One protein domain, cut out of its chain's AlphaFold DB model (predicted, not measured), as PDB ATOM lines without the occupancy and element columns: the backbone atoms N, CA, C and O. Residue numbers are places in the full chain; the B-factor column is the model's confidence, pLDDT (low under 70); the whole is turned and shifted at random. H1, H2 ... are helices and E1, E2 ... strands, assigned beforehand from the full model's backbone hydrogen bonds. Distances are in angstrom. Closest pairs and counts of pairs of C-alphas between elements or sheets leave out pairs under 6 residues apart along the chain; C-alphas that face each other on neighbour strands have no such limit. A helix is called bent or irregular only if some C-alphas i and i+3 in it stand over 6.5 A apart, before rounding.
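This is residues 3 to 105 of the 117 residues of the protein "Bac_transf domain-containing protein" of marine metagenome (UniProt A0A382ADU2). Two long helices, the bent H5 and H6, meet at a corner and open as a V, with the short helix H3 set inside the V and packed on both H5b and H6. H2 packs on H5b, H1 lies by the bend of H5, and past the far end of H6 the chain folds back into H7; residues 48 to 53, at the far end of H5, stick out. The printed part has 103 residues with seven named helices and one named strand, in the order H1, H2, E1, H3, H4, H5, H6, H7, and is mostly helix. It is compact, with a radius of gyration of the C-alphas of 14.0 A and spans of 40 by 33 by 20 A.

The hub is H5, residues 52 to 76, assigned as one helix by its hydrogen bonds but bent: C-alphas 60 and 63 are 6.7 A apart. Its arms, H5a, residues 52 to 60, and H5b, residues 63 to 76, stand at a shallow tilt of 28 degrees. H2, residues 19 to 27, touches H5b, the closest C-alphas being those of Val 21 and Gly 67 at 6.3 A, at a steep tilt of 52 degrees, the same way. H1, residues 11 to 16, only just touches H5b, with 3 pairs of C-alphas within 8 A, about perpendicular at 86 degrees; H5b does this with residues 63 to 64 alone, and the closest C-alphas are those of His 13 and Asp 63, 6.7 A apart. H3, residues 35 to 39, touches H5b, the closest C-alphas being those of Ala 36 and Leu 69, 5.7 A apart. H3 also touches H6, residues 79 to 94, which meets it with residues 85 to 92 alone; the closest C-alphas are those of Ile 38 and Thr 89, 6.5 A apart. H5b and H6 meet only through their link. H7, residues 100 to 104, only just touches H6, with 3 pairs of C-alphas within 8 A; H6 does this with residues 85 to 88 alone, and the C-alphas of Ile 88 and Leu 100 are closest at 6.6 A. H4, residues 43 to 47, is close to H5a but not clearly touching, with the closest C-alphas those of Phe 47 and Ala 54, 6.7 A apart. E1, residues 31 to 33, pairs with no named strand. Every O i to N i+4 pair is within hydrogen-bond range in H3, H5b and H7; the counts are 1 of 2 in H1, 4 of 5 in H2 and H5a, 11 of 12 in H6, and 0 of 1 in H4, where 2 of 2 O i to N i+3 pairs are.

H6 is 23.3 A long, H5b 20.1 A, H5a 13.1 A and H2 12.7 A; H1, E1, H3, H4 and H7 are shorter. H1 begins at C-alpha 11 (20.534, -42.072, -33.435), H5b ends at C-alpha 76 (9.166, -25.907, -49.017), and H7 ends at C-alpha 104 (3.700, -32.660, -58.439).

The two C-alphas farthest apart are those of Asn 51 and Val 79, 41.7 A. The printed part has no cut, and the links from H1 to H7 are tight. The mean pLDDT of the printed part is 83.6, with residues 44, 47 to 56 and 97 under 70.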
ATOM      1  N   ILE A   3       0.915 -34.665 -38.692       86.44
ATOM      2  CA  ILE A   3       0.511 -35.675 -39.688       86.44
ATOM      3  C   ILE A   3       1.608 -35.802 -40.751       86.44
ATOM      4  O   ILE A   3       2.042 -36.914 -41.051       86.44
ATOM      5  N   ILE A   4       2.090 -34.661 -41.253       89.50
ATOM      6  CA  ILE A   4       3.190 -34.566 -42.213       89.50
ATOM      7  C   ILE A   4       4.400 -33.910 -41.546       89.50
ATOM      8  O   ILE A   4       4.268 -32.889 -40.863       89.50
ATOM      9  N   GLY A   5       5.572 -34.519 -41.694       87.88
ATOM     10  CA  GLY A   5       6.819 -34.027 -41.121       87.88
ATOM     11  C   GLY A   5       7.960 -35.031 -41.224       87.88
ATOM     12  O   GLY A   5       7.770 -36.158 -41.683       87.88
ATOM     13  N   CYS A   6       9.136 -34.618 -40.750       86.88
ATOM     14  CA  CYS A   6      10.323 -35.463 -40.741       86.88
ATOM     15  C   CYS A   6      10.098 -36.712 -39.891       86.88
ATOM     16  O   CYS A   6       9.514 -36.647 -38.801       86.88
ATOM     17  N   ARG A   7      10.544 -37.866 -40.382       82.00
ATOM     18  CA  ARG A   7      10.406 -39.113 -39.630       82.00
ATOM     19  C   ARG A   7      11.457 -39.160 -38.512       82.00
ATOM     20  O   ARG A   7      12.618 -38.869 -38.784       82.00
ATOM     21  N   PRO A   8      11.103 -39.562 -37.277       81.19
ATOM     22  CA  PRO A   8      12.108 -39.801 -36.249       81.19
ATOM     23  C   PRO A   8      13.014 -40.961 -36.683       81.19
ATOM     24  O   PRO A   8      12.539 -42.074 -36.929       81.19
ATOM     25  N   THR A   9      14.307 -40.683 -36.807       82.44
ATOM     26  CA  THR A   9      15.352 -41.658 -37.136       82.44
ATOM     27  C   THR A   9      16.037 -42.153 -35.868       82.44
ATOM     28  O   THR A   9      16.083 -41.446 -34.860       82.44
ATOM     29  N   VAL A  10      16.575 -43.374 -35.907       84.56
ATOM     30  CA  VAL A  10      17.462 -43.861 -34.839       84.56
ATOM     31  C   VAL A  10      18.757 -43.051 -34.831       84.56
ATOM     32  O   VAL A  10      19.160 -42.505 -35.865       84.56
ATOM     33  N   SER A  11      19.383 -42.947 -33.661       83.12
ATOM     34  CA  SER A  11      20.534 -42.072 -33.435       83.12
ATOM     35  C   SER A  11      21.689 -42.364 -34.391       83.12
ATOM     36  O   SER A  11      22.299 -41.433 -34.895       83.12
ATOM     37  N   GLU A  12      21.928 -43.637 -34.721       83.44
ATOM     38  CA  GLU A  12      23.011 -44.053 -35.613       83.44
ATOM     39  C   GLU A  12      22.870 -43.450 -37.016       83.44
ATOM     40  O   GLU A  12      23.840 -42.931 -37.559       83.44
ATOM     41  N   HIS A  13      21.658 -43.461 -37.580       82.06
ATOM     42  CA  HIS A  13      21.386 -42.878 -38.899       82.06
ATOM     43  C   HIS A  13      21.299 -41.353 -38.843       82.06
ATOM     44  O   HIS A  13      21.735 -40.663 -39.762       82.06
ATOM     45  N   TYR A  14      20.772 -40.814 -37.741       84.00
ATOM     46  CA  TYR A  14      20.757 -39.374 -37.519       84.00
ATOM     47  C   TYR A  14      22.178 -38.808 -37.469       84.00
ATOM     48  O   TYR A  14      22.430 -37.729 -38.003       84.00
ATOM     49  N   ASP A  15      23.124 -39.539 -36.873       85.81
ATOM     50  CA  ASP A  15      24.489 -39.067 -36.689       85.81
ATOM     51  C   ASP A  15      25.287 -38.935 -37.989       85.81
ATOM     52  O   ASP A  15      26.187 -38.092 -38.047       85.81
ATOM     53  N   ILE A  16      24.894 -39.662 -39.036       85.88
ATOM     54  CA  ILE A  16      25.474 -39.592 -40.386       85.88
ATOM     55  C   ILE A  16      25.142 -38.258 -41.071       85.88
ATOM     56  O   ILE A  16      25.890 -37.789 -41.931       85.88
ATOM     57  N   TYR A  17      24.039 -37.612 -40.690       85.69
ATOM     58  CA  TYR A  17      23.631 -36.351 -41.299       85.69
ATOM     59  C   TYR A  17      24.637 -35.230 -41.034       85.69
ATOM     60  O   TYR A  17      25.229 -35.115 -39.956       85.69
ATOM     61  N   THR A  18      24.796 -34.348 -42.023       87.12
ATOM     62  CA  THR A  18      25.596 -33.134 -41.856       87.12
ATOM     63  C   THR A  18      24.980 -32.236 -40.785       87.12
ATOM     64  O   THR A  18      23.776 -32.285 -40.515       87.12
ATOM     65  N   GLN A  19      25.802 -31.384 -40.172       87.25
ATOM     66  CA  GLN A  19      25.334 -30.497 -39.107       87.25
ATOM     67  C   GLN A  19      24.192 -29.582 -39.575       87.25
ATOM     68  O   GLN A  19      23.260 -29.337 -38.817       87.25
ATOM     69  N   ASP A  20      24.219 -29.147 -40.835       87.00
ATOM     70  CA  ASP A  20      23.163 -28.320 -41.427       87.00
ATOM     71  C   ASP A  20      21.819 -29.059 -41.476       87.00
ATOM     72  O   ASP A  20      20.791 -28.508 -41.087       87.00
ATOM     73  N   VAL A  21      21.832 -30.330 -41.895       87.25
ATOM     74  CA  VAL A  21      20.640 -31.191 -41.920       87.25
ATOM     75  C   VAL A  21      20.103 -31.390 -40.506       87.25
ATOM     76  O   VAL A  21      18.910 -31.211 -40.278       87.25
ATOM     77  N   LYS A  22      20.979 -31.711 -39.545       88.88
ATOM     78  CA  LYS A  22      20.607 -31.909 -38.136       88.88
ATOM     79  C   LYS A  22      19.972 -30.658 -37.536       88.88
ATOM     80  O   LYS A  22      18.915 -30.751 -36.918       88.88
ATOM     81  N   ASN A  23      20.594 -29.497 -37.748       89.06
ATOM     82  CA  ASN A  23      20.095 -28.222 -37.240       89.06
ATOM     83  C   ASN A  23      18.680 -27.962 -37.759       89.06
ATOM     84  O   ASN A  23      17.782 -27.732 -36.957       89.06
ATOM     85  N   VAL A  24      18.465 -28.111 -39.071       88.31
ATOM     86  CA  VAL A  24      17.142 -27.928 -39.673       88.31
ATOM     87  C   VAL A  24      16.155 -28.952 -39.122       88.31
ATOM     88  O   VAL A  24      15.164 -28.543 -38.541       88.31
ATOM     89  N   ILE A  25      16.415 -30.261 -39.223       86.38
ATOM     90  CA  ILE A  25      15.463 -31.309 -38.799       86.38
ATOM     91  C   ILE A  25      15.074 -31.167 -37.320       86.38
ATOM     92  O   ILE A  25      13.911 -31.378 -36.975       86.38
ATOM     93  N   SER A  26      16.015 -30.777 -36.453       86.19
ATOM     94  CA  SER A  26      15.770 -30.629 -35.013       86.19
ATOM     95  C   SER A  26      14.756 -29.537 -34.653       86.19
ATOM     96  O   SER A  26      14.128 -29.607 -33.596       86.19
ATOM     97  N   GLU A  27      14.550 -28.556 -35.535       87.31
ATOM     98  CA  GLU A  27      13.574 -27.478 -35.340       87.31
ATOM     99  C   GLU A  27      12.137 -27.915 -35.667       87.31
ATOM    100  O   GLU A  27      11.173 -27.279 -35.226       87.31
ATOM    101  N   TYR A  28      11.959 -29.016 -36.409       85.06
ATOM    102  CA  TYR A  28      10.648 -29.467 -36.872       85.06
ATOM    103  C   TYR A  28      10.094 -30.590 -36.002       85.06
ATOM    104  O   TYR A  28      10.787 -31.478 -35.508       85.06
ATOM    105  N   LYS A  29       8.770 -30.575 -35.829       85.25
ATOM    106  CA  LYS A  29       8.074 -31.647 -35.118       85.25
ATOM    107  C   LYS A  29       8.015 -32.891 -36.007       85.25
ATOM    108  O   LYS A  29       7.604 -32.771 -37.163       85.25
ATOM    109  N   PRO A  30       8.298 -34.086 -35.460       87.88
ATOM    110  CA  PRO A  30       8.229 -35.309 -36.240       87.88
ATOM    111  C   PRO A  30       6.811 -35.583 -36.749       87.88
ATOM    112  O   PRO A  30       5.821 -35.284 -36.058       87.88
ATOM    113  N   GLY A  31       6.738 -36.148 -37.955       88.69
ATOM    114  CA  GLY A  31       5.514 -36.487 -38.678       88.69
ATOM    115  C   GLY A  31       5.184 -37.980 -38.662       88.69
ATOM    116  O   GLY A  31       6.070 -38.819 -38.499       88.69
ATOM    117  N   LEU A  32       3.907 -38.315 -38.861       87.50
ATOM    118  CA  LEU A  32       3.475 -39.696 -39.117       87.50
ATOM    119  C   LEU A  32       3.899 -40.160 -40.522       87.50
ATOM    120  O   LEU A  32       4.273 -41.314 -40.722       87.50
ATOM    121  N   SER A  33       3.826 -39.252 -41.495       88.94
ATOM    122  CA  SER A  33       4.252 -39.446 -42.879       88.94
ATOM    123  C   SER A  33       5.095 -38.251 -43.335       88.94
ATOM    124  O   SER A  33       5.069 -37.191 -42.717       88.94
ATOM    125  N   GLY A  34       5.850 -38.412 -44.416       90.44
ATOM    126  CA  GLY A  34       6.752 -37.387 -44.929       90.44
ATOM    127  C   GLY A  34       7.270 -37.754 -46.312       90.44
ATOM    128  O   GLY A  34       7.115 -38.892 -46.763       90.44
ATOM    129  N   ILE A  35       7.904 -36.796 -46.985       91.44
ATOM    130  CA  ILE A  35       8.381 -36.979 -48.360       91.44
ATOM    131  C   ILE A  35       9.390 -38.130 -48.474       91.44
ATOM    132  O   ILE A  35       9.288 -38.936 -49.396       91.44
ATOM    133  N   ALA A  36      10.290 -38.284 -47.497       89.94
ATOM    134  CA  ALA A  36      11.248 -39.384 -47.478       89.94
ATOM    135  C   ALA A  36      10.543 -40.748 -47.390       89.94
ATOM    136  O   ALA A  36      10.936 -41.678 -48.083       89.94
ATOM    137  N   SER A  37       9.451 -40.858 -46.622       88.88
ATOM    138  CA  SER A  37       8.666 -42.102 -46.526       88.88
ATOM    139  C   SER A  37       7.901 -42.427 -47.813       88.88
ATOM    140  O   SER A  37       7.681 -43.597 -48.112       88.88
ATOM    141  N   ILE A  38       7.493 -41.411 -48.578       89.06
ATOM    142  CA  ILE A  38       6.835 -41.594 -49.879       89.06
ATOM    143  C   ILE A  38       7.850 -42.085 -50.916       89.06
ATOM    144  O   ILE A  38       7.598 -43.077 -51.596       89.06
ATOM    145  N   VAL A  39       9.009 -41.422 -51.012       88.50
ATOM    146  CA  VAL A  39      10.073 -41.780 -51.966       88.50
ATOM    147  C   VAL A  39      10.649 -43.162 -51.648       88.50
ATOM    148  O   VAL A  39      10.805 -43.992 -52.541       88.50
ATOM    149  N   PHE A  40      10.892 -43.449 -50.370       86.88
ATOM    150  CA  PHE A  40      11.432 -44.724 -49.899       86.88
ATOM    151  C   PHE A  40      10.352 -45.702 -49.430       86.88
ATOM    152  O   PHE A  40      10.581 -46.513 -48.542       86.88
ATOM    153  N   ARG A  41       9.161 -45.686 -50.033       83.44
ATOM    154  CA  ARG A  41       8.092 -46.616 -49.642       83.44
ATOM    155  C   ARG A  41       8.504 -48.091 -49.754       83.44
ATOM    156  O   ARG A  41       8.181 -48.880 -48.875       83.44
ATOM    157  N   ASN A  42       9.218 -48.450 -50.822       79.62
ATOM    158  CA  ASN A  42       9.692 -49.815 -51.073       79.62
ATOM    159  C   ASN A  42      11.160 -49.983 -50.664       79.62
ATOM    160  O   ASN A  42      11.927 -50.626 -51.371       79.62
ATOM    161  N   GLU A  43      11.575 -49.370 -49.557       75.19
ATOM    162  CA  GLU A  43      12.973 -49.377 -49.123       75.19
ATOM    163  C   GLU A  43      13.558 -50.787 -48.960       75.19
ATOM    164  O   GLU A  43      14.726 -51.020 -49.262       75.19
ATOM    165  N   GLU A  44      12.715 -51.744 -48.563       69.88
ATOM    166  CA  GLU A  44      13.044 -53.166 -48.421       69.88
ATOM    167  C   GLU A  44      13.682 -53.766 -49.683       69.88
ATOM    168  O   GLU A  44      14.515 -54.667 -49.582       69.88
ATOM    169  N   GLN A  45      13.370 -53.233 -50.871       72.69
ATOM    170  CA  GLN A  45      13.956 -53.705 -52.127       72.69
ATOM    171  C   GLN A  45      15.472 -53.463 -52.207       72.69
ATOM    172  O   GLN A  45      16.185 -54.210 -52.875       72.69
ATOM    173  N   TYR A  46      15.982 -52.455 -51.494       70.31
ATOM    174  CA  TYR A  46      17.413 -52.154 -51.429       70.31
ATOM    175  C   TYR A  46      18.148 -53.044 -50.412       70.31
ATOM    176  O   TYR A  46      19.369 -53.168 -50.467       70.31
ATOM    177  N   PHE A  47      17.410 -53.738 -49.537       65.50
ATOM    178  CA  PHE A  47      17.943 -54.652 -48.520       65.50
ATOM    179  C   PHE A  47      17.961 -56.130 -48.950       65.50
ATOM    180  O   PHE A  47      18.342 -56.997 -48.161       65.50
ATOM    181  N   ILE A  48      17.581 -56.450 -50.196       56.84
ATOM    182  CA  ILE A  48      17.416 -57.839 -50.672       56.84
ATOM    183  C   ILE A  48      18.719 -58.656 -50.580       56.84
ATOM    184  O   ILE A  48      18.676 -59.873 -50.392       56.84
ATOM    185  N   SER A  49      19.892 -58.017 -50.628       55.00
ATOM    186  CA  SER A  49      21.148 -58.713 -50.346       55.00
ATOM    187  C   SER A  49      21.481 -58.601 -48.854       55.00
ATOM    188  O   SER A  49      21.872 -57.536 -48.383       55.00
ATOM    189  N   LYS A  50      21.396 -59.711 -48.107       55.00
ATOM    190  CA  LYS A  50      21.920 -59.859 -46.727       55.00
ATOM    191  C   LYS A  50      23.459 -59.762 -46.657       55.00
ATOM    192  O   LYS A  50      24.094 -60.432 -45.847       55.00
ATOM    193  N   ASN A  51      24.080 -58.985 -47.539       61.25
ATOM    194  CA  ASN A  51      25.515 -58.775 -47.550       61.25
ATOM    195  C   ASN A  51      25.877 -57.634 -46.594       61.25
ATOM    196  O   ASN A  51      25.218 -56.595 -46.614       61.25
ATOM    197  N   PRO A  52      26.961 -57.761 -45.813       61.50
ATOM    198  CA  PRO A  52      27.455 -56.678 -44.962       61.50
ATOM    199  C   PRO A  52      27.796 -55.400 -45.754       61.50
ATOM    200  O   PRO A  52      27.731 -54.303 -45.207       61.50
ATOM    201  N   THR A  53      28.072 -55.515 -47.058       65.69
ATOM    202  CA  THR A  53      28.258 -54.380 -47.977       65.69
ATOM    203  C   THR A  53      26.975 -53.572 -48.210       65.69
ATOM    204  O   THR A  53      27.049 -52.367 -48.418       65.69
ATOM    205  N   ALA A  54      25.795 -54.195 -48.123       63.75
ATOM    206  CA  ALA A  54      24.517 -53.508 -48.324       63.75
ATOM    207  C   ALA A  54      24.234 -52.481 -47.219       63.75
ATOM    208  O   ALA A  54      23.680 -51.423 -47.496       63.75
ATOM    209  N   LYS A  55      24.677 -52.759 -45.983       67.25
ATOM    210  CA  LYS A  55      24.584 -51.803 -44.872       67.25
ATOM    211  C   LYS A  55      25.468 -50.571 -45.104       67.25
ATOM    212  O   LYS A  55      25.031 -49.464 -44.832       67.25
ATOM    213  N   LYS A  56      26.673 -50.752 -45.653       69.94
ATOM    214  CA  LYS A  56      27.554 -49.627 -46.009       69.94
ATOM    215  C   LYS A  56      26.952 -48.748 -47.100       69.94
ATOM    216  O   LYS A  56      26.820 -47.553 -46.905       69.94
ATOM    217  N   ASN A  57      26.478 -49.354 -48.189       71.00
ATOM    218  CA  ASN A  57      25.835 -48.606 -49.274       71.00
ATOM    219  C   ASN A  57      24.599 -47.824 -48.795       71.00
ATOM    220  O   ASN A  57      24.268 -46.779 -49.344       71.00
ATOM    221  N   TYR A  58      23.915 -48.326 -47.767       73.44
ATOM    222  CA  TYR A  58      22.801 -47.632 -47.142       73.44
ATOM    223  C   TYR A  58      23.236 -46.346 -46.431       73.44
ATOM    224  O   TYR A  58      22.701 -45.274 -46.709       73.44
ATOM    225  N   GLU A  59      24.221 -46.460 -45.543       76.31
ATOM    226  CA  GLU A  59      24.772 -45.334 -44.782       76.31
ATOM    227  C   GLU A  59      25.449 -44.310 -45.712       76.31
ATOM    228  O   GLU A  59      25.352 -43.106 -45.482       76.31
ATOM    229  N   ASP A  60      26.070 -44.777 -46.800       80.12
ATOM    230  CA  ASP A  60      26.821 -43.938 -47.739       80.12
ATOM    231  C   ASP A  60      25.936 -43.252 -48.804       80.12
ATOM    232  O   ASP A  60      26.265 -42.151 -49.248       80.12
ATOM    233  N   GLU A  61      24.816 -43.859 -49.228       81.06
ATOM    234  CA  GLU A  61      23.970 -43.313 -50.309       81.06
ATOM    235  C   GLU A  61      22.526 -42.998 -49.888       81.06
ATOM    236  O   GLU A  61      21.982 -41.956 -50.265       81.06
ATOM    237  N   ILE A  62      21.878 -43.874 -49.111       84.69
ATOM    238  CA  ILE A  62      20.454 -43.734 -48.769       84.69
ATOM    239  C   ILE A  62      20.256 -42.676 -47.689       84.69
ATOM    240  O   ILE A  62      19.412 -41.793 -47.858       84.69
ATOM    241  N   ASP A  63      21.028 -42.733 -46.605       85.81
ATOM    242  CA  ASP A  63      20.894 -41.792 -45.490       85.81
ATOM    243  C   ASP A  63      21.138 -40.335 -45.919       85.81
ATOM    244  O   ASP A  63      20.256 -39.497 -45.680       85.81
ATOM    245  N   PRO A  64      22.231 -39.994 -46.632       87.44
ATOM    246  CA  PRO A  64      22.436 -38.636 -47.123       87.44
ATOM    247  C   PRO A  64      21.289 -38.170 -48.019       87.44
ATOM    248  O   PRO A  64      20.797 -37.048 -47.872       87.44
ATOM    249  N   TYR A  65      20.802 -39.040 -48.909       89.69
ATOM    250  CA  TYR A  65      19.705 -38.690 -49.801       89.69
ATOM    251  C   TYR A  65      18.383 -38.476 -49.045       89.69
ATOM    252  O   TYR A  65      17.683 -37.495 -49.310       89.69
ATOM    253  N   LYS A  66      18.068 -39.293 -48.033       89.12
ATOM    254  CA  LYS A  66      16.940 -39.040 -47.119       89.12
ATOM    255  C   LYS A  66      17.060 -37.680 -46.439       89.12
ATOM    256  O   LYS A  66      16.088 -36.928 -46.438       89.12
ATOM    257  N   GLY A  67      18.250 -37.324 -45.956       89.44
ATOM    258  CA  GLY A  67      18.523 -36.000 -45.396       89.44
ATOM    259  C   GLY A  67      18.209 -34.866 -46.379       89.44
ATOM    260  O   GLY A  67      17.580 -33.878 -46.000       89.44
ATOM    261  N   THR A  68      18.554 -35.016 -47.666       90.94
ATOM    262  CA  THR A  68      18.215 -34.005 -48.689       90.94
ATOM    263  C   THR A  68      16.713 -33.869 -48.940       90.94
ATOM    264  O   THR A  68      16.233 -32.758 -49.173       90.94
ATOM    265  N   LEU A  69      15.956 -34.968 -48.866       91.62
ATOM    266  CA  LEU A  69      14.499 -34.948 -49.003       91.62
ATOM    267  C   LEU A  69      13.842 -34.236 -47.819       91.62
ATOM    268  O   LEU A  69      12.940 -33.421 -48.018       91.62
ATOM    269  N   GLU A  70      14.313 -34.501 -46.602       91.19
ATOM    270  CA  GLU A  70      13.810 -33.835 -45.398       91.19
ATOM    271  C   GLU A  70      14.137 -32.337 -45.413       91.19
ATOM    272  O   GLU A  70      13.250 -31.510 -45.202       91.19
ATOM    273  N   LEU A  71      15.363 -31.961 -45.796       91.12
ATOM    274  CA  LEU A  71      15.732 -30.559 -46.016       91.12
ATOM    275  C   LEU A  71      14.834 -29.874 -47.049       91.12
ATOM    276  O   LEU A  71      14.421 -28.727 -46.861       91.12
ATOM    277  N   TRP A  72      14.539 -30.563 -48.153       92.38
ATOM    278  CA  TRP A  72      13.644 -30.040 -49.174       92.38
ATOM    279  C   TRP A  72      12.247 -29.790 -48.607       92.38
ATOM    280  O   TRP A  72      11.674 -28.731 -48.870       92.38
ATOM    281  N   TYR A  73      11.718 -30.717 -47.808       92.19
ATOM    282  CA  TYR A  73      10.420 -30.544 -47.165       92.19
ATOM    283  C   TYR A  73      10.429 -29.357 -46.202       92.19
ATOM    284  O   TYR A  73       9.586 -28.479 -46.348       92.19
ATOM    285  N   CYS A  74      11.411 -29.262 -45.304       89.75
ATOM    286  CA  CYS A  74      11.552 -28.129 -44.386       89.75
ATOM    287  C   CYS A  74      11.613 -26.787 -45.133       89.75
ATOM    288  O   CYS A  74      10.950 -25.827 -44.751       89.75
ATOM    289  N   LYS A  75      12.347 -26.722 -46.253       90.50
ATOM    290  CA  LYS A  75      12.466 -25.504 -47.071       90.50
ATOM    291  C   LYS A  75      11.177 -25.130 -47.810       90.50
ATOM    292  O   LYS A  75      10.933 -23.948 -48.043       90.50
ATOM    293  N   ASN A  76      10.386 -26.114 -48.229       90.75
ATOM    294  CA  ASN A  76       9.166 -25.907 -49.017       90.75
ATOM    295  C   ASN A  76       7.891 -26.083 -48.179       90.75
ATOM    296  O   ASN A  76       6.795 -26.159 -48.743       90.75
ATOM    297  N   GLN A  77       8.015 -26.163 -46.851       89.19
ATOM    298  CA  GLN A  77       6.894 -26.481 -45.984       89.19
ATOM    299  C   GLN A  77       5.802 -25.418 -46.119       89.19
ATOM    300  O   GLN A  77       6.011 -24.225 -45.904       89.19
ATOM    301  N   SER A  78       4.610 -25.868 -46.488       91.88
ATOM    302  CA  SER A  78       3.422 -25.035 -46.593       91.88
ATOM    303  C   SER A  78       2.184 -25.911 -46.478       91.88
ATOM    304  O   SER A  78       2.223 -27.098 -46.793       91.88
ATOM    305  N   VAL A  79       1.052 -25.310 -46.107       91.44
ATOM    306  CA  VAL A  79      -0.232 -26.026 -46.000       91.44
ATOM    307  C   VAL A  79      -0.588 -26.744 -47.310       91.44
ATOM    308  O   VAL A  79      -1.131 -27.844 -47.291       91.44
ATOM    309  N   ILE A  80      -0.242 -26.150 -48.455       92.50
ATOM    310  CA  ILE A  80      -0.475 -26.743 -49.777       92.50
ATOM    311  C   ILE A  80       0.393 -27.990 -49.967       92.50
ATOM    312  O   ILE A  80      -0.114 -29.021 -50.405       92.50
ATOM    313  N   VAL A  81       1.683 -27.913 -49.624       92.50
ATOM    314  CA  VAL A  81       2.601 -29.056 -49.716       92.50
ATOM    315  C   VAL A  81       2.146 -30.189 -48.798       92.50
ATOM    316  O   VAL A  81       2.109 -31.331 -49.244       92.50
ATOM    317  N   ASP A  82       1.702 -29.884 -47.581       92.31
ATOM    318  CA  ASP A  82       1.202 -30.890 -46.639       92.31
ATOM    319  C   ASP A  82      -0.045 -31.603 -47.181       92.31
ATOM    320  O   ASP A  82      -0.123 -32.832 -47.150       92.31
ATOM    321  N   ILE A  83      -1.000 -30.858 -47.749       92.81
ATOM    322  CA  ILE A  83      -2.197 -31.431 -48.385       92.81
ATOM    323  C   ILE A  83      -1.810 -32.319 -49.575       92.81
ATOM    324  O   ILE A  83      -2.319 -33.434 -49.702       92.81
ATOM    325  N   LEU A  84      -0.895 -31.861 -50.435       92.56
ATOM    326  CA  LEU A  84      -0.416 -32.650 -51.573       92.56
ATOM    327  C   LEU A  84       0.284 -33.932 -51.115       92.56
ATOM    328  O   LEU A  84       0.034 -34.993 -51.683       92.56
ATOM    329  N   LEU A  85       1.110 -33.865 -50.069       92.31
ATOM    330  CA  LEU A  85       1.771 -35.034 -49.492       92.31
ATOM    331  C   LEU A  85       0.759 -36.031 -48.929       92.31
ATOM    332  O   LEU A  85       0.898 -37.223 -49.185       92.31
ATOM    333  N   ILE A  86      -0.299 -35.573 -48.252       92.06
ATOM    334  CA  ILE A  86      -1.391 -36.449 -47.798       92.06
ATOM    335  C   ILE A  86      -2.056 -37.152 -48.990       92.06
ATOM    336  O   ILE A  86      -2.241 -38.369 -48.955       92.06
ATOM    337  N   ILE A  87      -2.380 -36.416 -50.058       91.88
ATOM    338  CA  ILE A  87      -3.002 -36.982 -51.268       91.88
ATOM    339  C   ILE A  87      -2.084 -38.023 -51.913       91.88
ATOM    340  O   ILE A  87      -2.550 -39.104 -52.270       91.88
ATOM    341  N   ILE A  88      -0.785 -37.738 -52.031       90.62
ATOM    342  CA  ILE A  88       0.195 -38.681 -52.583       90.62
ATOM    343  C   ILE A  88       0.305 -39.918 -51.691       90.62
ATOM    344  O   ILE A  88       0.281 -41.035 -52.205       90.62
ATOM    345  N   THR A  89       0.371 -39.751 -50.370       90.50
ATOM    346  CA  THR A  89       0.413 -40.870 -49.423       90.50
ATOM    347  C   THR A  89      -0.816 -41.761 -49.588       90.50
ATOM    348  O   THR A  89      -0.660 -42.969 -49.754       90.50
ATOM    349  N   ILE A  90      -2.024 -41.192 -49.648       90.50
ATOM    350  CA  ILE A  90      -3.262 -41.953 -49.880       90.50
ATOM    351  C   ILE A  90      -3.230 -42.631 -51.255       90.50
ATOM    352  O   ILE A  90      -3.458 -43.834 -51.354       90.50
ATOM    353  N   SER A  91      -2.888 -41.896 -52.316       89.00
ATOM    354  CA  SER A  91      -2.812 -42.437 -53.676       89.00
ATOM    355  C   SER A  91      -1.809 -43.582 -53.781       89.00
ATOM    356  O   SER A  91      -2.079 -44.565 -54.463       89.00
ATOM    357  N   SER A  92      -0.681 -43.501 -53.076       85.62
ATOM    358  CA  SER A  92       0.335 -44.552 -53.077       85.62
ATOM    359  C   SER A  92      -0.178 -45.855 -52.451       85.62
ATOM    360  O   SER A  92       0.312 -46.929 -52.785       85.62
ATOM    361  N   VAL A  93      -1.176 -45.805 -51.553       86.44
ATOM    362  CA  VAL A  93      -1.824 -47.011 -51.002       86.44
ATOM    363  C   VAL A  93      -2.637 -47.739 -52.070       86.44
ATOM    364  O   VAL A  93      -2.589 -48.965 -52.119       86.44
ATOM    365  N   PHE A  94      -3.326 -47.005 -52.946       87.25
ATOM    366  CA  PHE A  94      -4.100 -47.588 -54.045       87.25
ATOM    367  C   PHE A  94      -3.235 -47.945 -55.261       87.25
ATOM    368  O   PHE A  94      -3.495 -48.945 -55.927       87.25
ATOM    369  N   VAL A  95      -2.201 -47.148 -55.550       85.00
ATOM    370  CA  VAL A  95      -1.300 -47.315 -56.699       85.00
ATOM    371  C   VAL A  95       0.161 -47.190 -56.233       85.00
ATOM    372  O   VAL A  95       0.757 -46.117 -56.325       85.00
ATOM    373  N   PRO A  96       0.780 -48.285 -55.752       72.81
ATOM    374  CA  PRO A  96       2.113 -48.253 -55.137       72.81
ATOM    375  C   PRO A  96       3.241 -47.789 -56.063       72.81
ATOM    376  O   PRO A  96       4.249 -47.272 -55.591       72.81
ATOM    377  N   SER A  97       3.086 -47.960 -57.378       69.25
ATOM    378  CA  SER A  97       4.106 -47.612 -58.378       69.25
ATOM    379  C   SER A  97       3.965 -46.196 -58.946       69.25
ATOM    380  O   SER A  97       4.667 -45.842 -59.894       69.25
ATOM    381  N   SER A  98       3.050 -45.373 -58.423       73.31
ATOM    382  CA  SER A  98       2.826 -44.034 -58.967       73.31
ATOM    383  C   SER A  98       3.963 -43.075 -58.589       73.31
ATOM    384  O   SER A  98       4.137 -42.764 -57.414       73.31
ATOM    385  N   LYS A  99       4.684 -42.525 -59.576       79.38
ATOM    386  CA  LYS A  99       5.678 -41.444 -59.386       79.38
ATOM    387  C   LYS A  99       5.030 -40.052 -59.286       79.38
ATOM    388  O   LYS A  99       5.536 -39.072 -59.831       79.38
ATOM    389  N   LEU A 100       3.872 -39.965 -58.629       81.12
ATOM    390  CA  LEU A 100       3.084 -38.729 -58.541       81.12
ATOM    391  C   LEU A 100       3.849 -37.600 -57.848       81.12
ATOM    392  O   LEU A 100       3.697 -36.442 -58.231       81.12
ATOM    393  N   HIS A 101       4.707 -37.928 -56.879       84.06
ATOM    394  CA  HIS A 101       5.550 -36.950 -56.197       84.06
ATOM    395  C   HIS A 101       6.520 -36.238 -57.149       84.06
ATOM    396  O   HIS A 101       6.659 -35.029 -57.024       84.06
ATOM    397  N   ASN A 102       7.100 -36.915 -58.148       82.69
ATOM    398  CA  ASN A 102       7.984 -36.268 -59.135       82.69
ATOM    399  C   ASN A 102       7.221 -35.347 -60.088       82.69
ATOM    400  O   ASN A 102       7.735 -34.316 -60.516       82.69
ATOM    401  N   TYR A 103       5.975 -35.699 -60.408       83.56
ATOM    402  CA  TYR A 103       5.134 -34.861 -61.255       83.56
ATOM    403  C   TYR A 103       4.655 -33.601 -60.520       83.56
ATOM    404  O   TYR A 103       4.692 -32.503 -61.078       83.56
ATOM    405  N   LEU A 104       4.221 -33.753 -59.264       84.81
ATOM    406  CA  LEU A 104       3.700 -32.660 -58.439       84.81
ATOM    407  C   LEU A 104       4.816 -31.756 -57.899       84.81
ATOM    408  O   LEU A 104       4.638 -30.542 -57.820       84.81
ATOM    409  N   PHE A 105       5.977 -32.324 -57.577       88.12
ATOM    410  CA  PHE A 105       7.120 -31.606 -57.025       88.12
ATOM    411  C   PHE A 105       8.310 -31.650 -57.987       88.12
ATOM    412  O   PHE A 105       9.268 -32.391 -57.799       88.12
TER     413      PHE A 105